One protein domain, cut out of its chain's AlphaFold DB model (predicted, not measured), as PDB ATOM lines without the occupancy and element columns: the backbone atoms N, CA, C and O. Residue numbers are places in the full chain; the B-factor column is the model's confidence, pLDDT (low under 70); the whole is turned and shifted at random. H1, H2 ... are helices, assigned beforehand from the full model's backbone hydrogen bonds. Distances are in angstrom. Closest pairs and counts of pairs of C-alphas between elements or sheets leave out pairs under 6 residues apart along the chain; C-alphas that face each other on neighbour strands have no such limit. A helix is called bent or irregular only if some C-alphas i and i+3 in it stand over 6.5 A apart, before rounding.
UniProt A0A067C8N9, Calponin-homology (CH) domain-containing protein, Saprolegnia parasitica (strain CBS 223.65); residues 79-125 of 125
ATOM      1  N   GLY A  79      39.159  -5.463 -25.563       93.56
ATOM      2  CA  GLY A  79      39.092  -4.117 -25.006       93.56
ATOM      3  C   GLY A  79      38.610  -4.051 -23.553       93.56
ATOM      4  O   GLY A  79      38.655  -2.978 -22.962       93.56
ATOM      5  N   VAL A  80      38.188  -5.168 -22.946       94.25
ATOM      6  CA  VAL A  80      37.680  -5.205 -21.564       94.25
ATOM      7  C   VAL A  80      38.771  -4.791 -20.583       94.25
ATOM      8  O   VAL A  80      38.586  -3.844 -19.826       94.25
ATOM      9  N   VAL A  81      39.934  -5.445 -20.657       94.50
ATOM     10  CA  VAL A  81      41.085  -5.160 -19.785       94.50
ATOM     11  C   VAL A  81      41.552  -3.713 -19.941       94.50
ATOM     12  O   VAL A  81      41.907  -3.075 -18.957       94.50
ATOM     13  N   LEU A  82      41.515  -3.168 -21.162       95.12
ATOM     14  CA  LEU A  82      41.896  -1.778 -21.429       95.12
ATOM     15  C   LEU A  82      40.949  -0.789 -20.740       95.12
ATOM     16  O   LEU A  82      41.403   0.173 -20.124       95.12
ATOM     17  N   ARG A  83      39.638  -1.043 -20.802       94.81
ATOM     18  CA  ARG A  83      38.642  -0.204 -20.130       94.81
ATOM     19  C   ARG A  83      38.731  -0.297 -18.609       94.81
ATOM     20  O   ARG A  83      38.716   0.735 -17.952       94.81
ATOM     21  N   GLU A  84      38.900  -1.500 -18.064       94.19
ATOM     22  CA  GLU A  84      39.112  -1.701 -16.621       94.19
ATOM     23  C   GLU A  84      40.384  -0.995 -16.139       94.19
ATOM     24  O   GLU A  84      40.401  -0.359 -15.086       94.19
ATOM     25  N   LEU A  85      41.452  -1.046 -16.936       94.50
ATOM     26  CA  LEU A  85      42.690  -0.346 -16.622       94.50
ATOM     27  C   LEU A  85      42.484   1.175 -16.603       94.50
ATOM     28  O   LEU A  85      43.041   1.849 -15.737       94.50
ATOM     29  N   MET A  86      41.666   1.714 -17.510       94.19
ATOM     30  CA  MET A  86      41.345   3.142 -17.528       94.19
ATOM     31  C   MET A  86      40.569   3.578 -16.282       94.19
ATOM     32  O   MET A  86      40.894   4.609 -15.695       94.19
ATOM     33  N   GLU A  87      39.609   2.768 -15.826       93.56
ATOM     34  CA  GLU A  87      38.868   3.014 -14.580       93.56
ATOM     35  C   GLU A  87      39.800   3.089 -13.359       93.56
ATOM     36  O   GLU A  87      39.585   3.911 -12.470       93.56
ATOM     37  N   VAL A  88      40.865   2.282 -13.329       94.00
ATOM     38  CA  VAL A  88      41.841   2.281 -12.228       94.00
ATOM     39  C   VAL A  88      42.847   3.428 -12.333       94.00
ATOM     40  O   VAL A  88      43.197   4.040 -11.324       94.00
ATOM     41  N   LEU A  89      43.369   3.704 -13.531       93.19
ATOM     42  CA  LEU A  89      44.444   4.683 -13.713       93.19
ATOM     43  C   LEU A  89      43.939   6.126 -13.731       93.19
ATOM     44  O   LEU A  89      44.626   7.015 -13.230       93.19
ATOM     45  N   ALA A  90      42.768   6.361 -14.318       92.12
ATOM     46  CA  ALA A  90      42.213   7.690 -14.521       92.12
ATOM     47  C   ALA A  90      40.680   7.677 -14.358       92.12
ATOM     48  O   ALA A  90      39.958   7.991 -15.305       92.12
ATOM     49  N   PRO A  91      40.153   7.388 -13.150       90.06
ATOM     50  CA  PRO A  91      38.709   7.266 -12.915       90.06
ATOM     51  C   PRO A  91      37.913   8.529 -13.278       90.06
ATOM     52  O   PRO A  91      36.726   8.448 -13.572       90.06
ATOM     53  N   ALA A  92      38.556   9.701 -13.266       89.19
ATOM     54  CA  ALA A  92      37.936  10.967 -13.656       89.19
ATOM     55  C   ALA A  92      37.684  11.090 -15.172       89.19
ATOM     56  O   ALA A  92      36.746  11.778 -15.569       89.19
ATOM     57  N   HIS A  93      38.501  10.430 -15.997       89.31
ATOM     58  CA  HIS A  93      38.425  10.468 -17.464       89.31
ATOM     59  C   HIS A  93      37.779   9.204 -18.041       89.31
ATOM     60  O   HIS A  93      37.339   9.203 -19.187       89.31
ATOM     61  N   ALA A  94      37.706   8.133 -17.249       89.38
ATOM     62  CA  ALA A  94      37.105   6.879 -17.659       89.38
ATOM     63  C   ALA A  94      35.615   7.047 -17.989       89.38
ATOM     64  O   ALA A  94      34.821   7.590 -17.210       89.38
ATOM     65  N   ASN A  95      35.216   6.528 -19.147       89.81
ATOM     66  CA  ASN A  95      33.833   6.561 -19.574       89.81
ATOM     67  C   ASN A  95      32.943   5.694 -18.670       89.81
ATOM     68  O   ASN A  95      33.225   4.517 -18.451       89.81
ATOM     69  N   LYS A  96      31.807   6.248 -18.233       88.50
ATOM     70  CA  LYS A  96      30.835   5.566 -17.361       88.50
ATOM     71  C   LYS A  96      29.954   4.538 -18.081       88.50
ATOM     72  O   LYS A  96      29.139   3.882 -17.437       88.50
ATOM     73  N   MET A  97      30.061   4.413 -19.406       88.38
ATOM     74  CA  MET A  97      29.335   3.384 -20.150       88.38
ATOM     75  C   MET A  97      29.727   1.984 -19.664       88.38
ATOM     76  O   MET A  97      30.913   1.732 -19.443       88.38
ATOM     77  N   PRO A  98      28.782   1.036 -19.560       89.25
ATOM     78  CA  PRO A  98      29.090  -0.314 -19.109       89.25
ATOM     79  C   PRO A  98      30.124  -0.981 -20.025       89.25
ATOM     80  O   PRO A  98      30.083  -0.833 -21.247       89.25
ATOM     81  N   ILE A  99      31.067  -1.715 -19.434       91.38
ATOM     82  CA  ILE A  99      32.054  -2.495 -20.187       91.38
ATOM     83  C   ILE A  99      31.368  -3.760 -20.706       91.38
ATOM     84  O   ILE A  99      30.822  -4.548 -19.928       91.38
ATOM     85  N   ALA A 100      31.398  -3.970 -22.023       89.06
ATOM     86  CA  ALA A 100      30.813  -5.152 -22.637       89.06
ATOM     87  C   ALA A 100      31.710  -6.368 -22.366       89.06
ATOM     88  O   ALA A 100      32.700  -6.571 -23.065       89.06
ATOM     89  N   ARG A 101      31.375  -7.153 -21.334       89.69
ATOM     90  CA  ARG A 101      32.125  -8.354 -20.909       89.69
ATOM     91  C   ARG A 101      31.559  -9.659 -21.463       89.69
ATOM     92  O   ARG A 101      32.288 -10.630 -21.616       89.69
ATOM     93  N   THR A 102      30.261  -9.681 -21.753       87.81
ATOM     94  CA  THR A 102      29.551 -10.883 -22.196       87.81
ATOM     95  C   THR A 102      28.793 -10.573 -23.472       87.81
ATOM     96  O   THR A 102      27.960  -9.668 -23.516       87.81
ATOM     97  N   TYR A 103      29.100 -11.316 -24.526       85.75
ATOM     98  CA  TYR A 103      28.492 -11.160 -25.837       85.75
ATOM     99  C   TYR A 103      28.573 -12.477 -26.608       85.75
ATOM    100  O   TYR A 103      29.444 -13.311 -26.363       85.75
ATOM    101  N   SER A 104      27.646 -12.682 -27.543       86.38
ATOM    102  CA  SER A 104      27.685 -13.846 -28.427       86.38
ATOM    103  C   SER A 104      28.849 -13.733 -29.416       86.38
ATOM    104  O   SER A 104      29.285 -12.631 -29.755       86.38
ATOM    105  N   LYS A 105      29.320 -14.869 -29.950       86.00
ATOM    106  CA  LYS A 105      30.391 -14.893 -30.967       86.00
ATOM    107  C   LYS A 105      30.065 -14.035 -32.199       86.00
ATOM    108  O   LYS A 105      30.967 -13.463 -32.794       86.00
ATOM    109  N   LEU A 106      28.781 -13.904 -32.546       88.62
ATOM    110  CA  LEU A 106      28.313 -13.070 -33.660       88.62
ATOM    111  C   LEU A 106      28.458 -11.566 -33.376       88.62
ATOM    112  O   LEU A 106      28.737 -10.788 -34.284       88.62
ATOM    113  N   LEU A 107      28.279 -11.157 -32.117       88.56
ATOM    114  CA  LEU A 107      28.387  -9.758 -31.697       88.56
ATOM    115  C   LEU A 107      29.801  -9.372 -31.258       88.56
ATOM    116  O   LEU A 107      30.070  -8.179 -31.119       88.56
ATOM    117  N   ALA A 108      30.695 -10.347 -31.071       87.44
ATOM    118  CA  ALA A 108      32.058 -10.119 -30.605       87.44
ATOM    119  C   ALA A 108      32.789  -9.018 -31.391       87.44
ATOM    120  O   ALA A 108      33.213  -8.057 -30.756       87.44
ATOM    121  N   PRO A 109      32.837  -9.016 -32.740       91.12
ATOM    122  CA  PRO A 109      33.573  -7.978 -33.467       91.12
ATOM    123  C   PRO A 109      33.060  -6.559 -33.188       91.12
ATOM    124  O   PRO A 109      33.834  -5.604 -33.132       91.12
ATOM    125  N   TRP A 110      31.748  -6.414 -32.992       91.44
ATOM    126  CA  TRP A 110      31.114  -5.128 -32.719       91.44
ATOM    127  C   TRP A 110      31.376  -4.668 -31.284       91.44
ATOM    128  O   TRP A 110      31.730  -3.511 -31.071       91.44
ATOM    129  N   LYS A 111      31.251  -5.575 -30.308       92.19
ATOM    130  CA  LYS A 111      31.444  -5.273 -28.882       92.19
ATOM    131  C   LYS A 111      32.903  -5.049 -28.502       92.19
ATOM    132  O   LYS A 111      33.198  -4.124 -27.751       92.19
ATOM    133  N   GLU A 112      33.817  -5.820 -29.078       93.69
ATOM    134  CA  GLU A 112      35.258  -5.629 -28.897       93.69
ATOM    135  C   GLU A 112      35.694  -4.270 -29.466       93.69
ATOM    136  O   GLU A 112      36.373  -3.492 -28.793       93.69
ATOM    137  N   ARG A 113      35.209  -3.921 -30.668       94.12
ATOM    138  CA  ARG A 113      35.458  -2.609 -31.280       94.12
ATOM    139  C   ARG A 113      34.897  -1.459 -30.447       94.12
ATOM    140  O   ARG A 113      35.564  -0.434 -30.324       94.12
ATOM    141  N   GLU A 114      33.694  -1.607 -29.897       93.88
ATOM    142  CA  GLU A 114      33.069  -0.606 -29.025       93.88
ATOM    143  C   GLU A 114      33.934  -0.344 -27.783       93.88
ATOM    144  O   GLU A 114      34.292   0.806 -27.521       93.88
ATOM    145  N   ASN A 115      34.369  -1.398 -27.081       94.56
ATOM    146  CA  ASN A 115      35.249  -1.264 -25.917       94.56
ATOM    147  C   ASN A 115      36.561  -0.537 -26.260       94.56
ATOM    148  O   ASN A 115      36.959   0.385 -25.548       94.56
ATOM    149  N   ILE A 116      37.217  -0.925 -27.361       95.25
ATOM    150  CA  ILE A 116      38.474  -0.305 -27.806       95.25
ATOM    151  C   ILE A 116      38.251   1.159 -28.198       95.25
ATOM    152  O   ILE A 116      39.053   2.020 -27.842       95.25
ATOM    153  N   SER A 117      37.164   1.462 -28.912       94.75
ATOM    154  CA  SER A 117      36.854   2.829 -29.340       94.75
ATOM    155  C   SER A 117      36.653   3.763 -28.151       94.75
ATOM    156  O   SER A 117      37.123   4.898 -28.190       94.75
ATOM    157  N   ILE A 118      35.968   3.293 -27.107       94.06
ATOM    158  CA  ILE A 118      35.756   4.062 -25.879       94.06
ATOM    159  C   ILE A 118      37.090   4.286 -25.168       94.06
ATOM    160  O   ILE A 118      37.429   5.422 -24.865       94.06
ATOM    161  N   PHE A 119      37.890   3.232 -24.990       95.00
ATOM    162  CA  PHE A 119      39.215   3.351 -24.382       95.00
ATOM    163  C   PHE A 119      40.103   4.379 -25.104       95.00
ATOM    164  O   PHE A 119      40.694   5.248 -24.471       95.00
ATOM    165  N   LEU A 120      40.166   4.325 -26.438       94.62
ATOM    166  CA  LEU A 120      40.959   5.271 -27.228       94.62
ATOM    167  C   LEU A 120      40.436   6.707 -27.144       94.62
ATOM    168  O   LEU A 120      41.227   7.641 -27.266       94.62
ATOM    169  N   HIS A 121      39.124   6.887 -26.985       93.88
ATOM    170  CA  HIS A 121      38.540   8.201 -26.744       93.88
ATOM    171  C   HIS A 121      38.974   8.741 -25.381       93.88
ATOM    172  O   HIS A 121      39.486   9.856 -25.316       93.88
ATOM    173  N   ASP A 122      38.868   7.923 -24.335       92.12
ATOM    174  CA  ASP A 122      39.242   8.305 -22.975       92.12
ATOM    175  C   ASP A 122      40.742   8.634 -22.877       92.12
ATOM    176  O   ASP A 122      41.124   9.538 -22.149       92.12
ATOM    177  N   CYS A 123      41.614   7.951 -23.631       91.38
ATOM    178  CA  CYS A 123      43.055   8.243 -23.645       91.38
ATOM    179  C   CYS A 123      43.437   9.572 -24.315       91.38
ATOM    180  O   CYS A 123      44.589   9.991 -24.202       91.38
ATOM    181  N   ARG A 124      42.536  10.185 -25.091       88.69
ATOM    182  CA  ARG A 124      42.797  11.462 -25.781       88.69
ATOM    183  C   ARG A 124      42.388  12.683 -24.965       88.69
ATOM    184  O   ARG A 124      42.817  13.779 -25.322       88.69
ATOM    185  N   MET A 125      41.528  12.491 -23.970       64.69
ATOM    186  CA  MET A 125      40.995  13.541 -23.098       64.69
ATOM    187  C   MET A 125      41.889  13.696 -21.873       64.69
ATOM    188  O   MET A 125      42.098  14.861 -21.476       64.69
TER     189      MET A 125
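AT A GLANCE: This is residues 79 to 125 of the 125 residues of the protein "Calponin-homology (CH) domain-containing protein" of Saprolegnia parasitica (strain CBS 223.65) (UniProt A0A067C8N9). Two helices, H1 and H2, lie side by side and run the same way, and a long looping link, residues 90 to 107, travels back past them from the end of H1 to the beginning of H2. The two C-alphas farthest apart both belong to this link. The printed part has 47 residues, with two named helices in the order H1, H2 and no named strand; its class is all helix, with 25 of the residues in the helices. The whole is compact, with a radius of gyration of the C-alphas of 10.5 A, and its outline, 32 by 16 by 14 A, is only just elongated.

HOW THE PARTS SIT: H1, residues 80 to 89, and H2, residues 108 to 122, touch, with 11 pairs of C-alphas within 8 A. Their closest C-alphas are those of Arg 83 and Phe 119, 5.6 A apart. Their lines stand at a shallow tilt of 20 degrees, and they run the same way. Their centres are 12.0 A apart. In both H1 and H2, every O i to N i+4 pair is within hydrogen-bond range.

IN THESE COORDINATES: After Gly 79, H1 begins with C-alpha 80 at (37.680, -5.205, -21.564) and ends with C-alpha 89 at (44.444, 4.683, -13.713), a length of 14.3 A. Residues 90 to 107 hold no named element. H2 is the longest helix, with 15 residues and 21.2 A from C-alpha 108 at (32.058, -10.119, -30.605) to C-alpha 122 at (39.242, 8.305, -22.975). Neither helix is bent or irregular.

THE WHOLE: The C-alphas of Ala 92 and Leu 106, the two farthest apart, are 32.7 A from each other. The link from H1 to H2, 18 residues, is long. The printed part has no cut, and Met 125 is the chain's last residue. The mean pLDDT of the printed part is 91.0, and residue 125 is under 70.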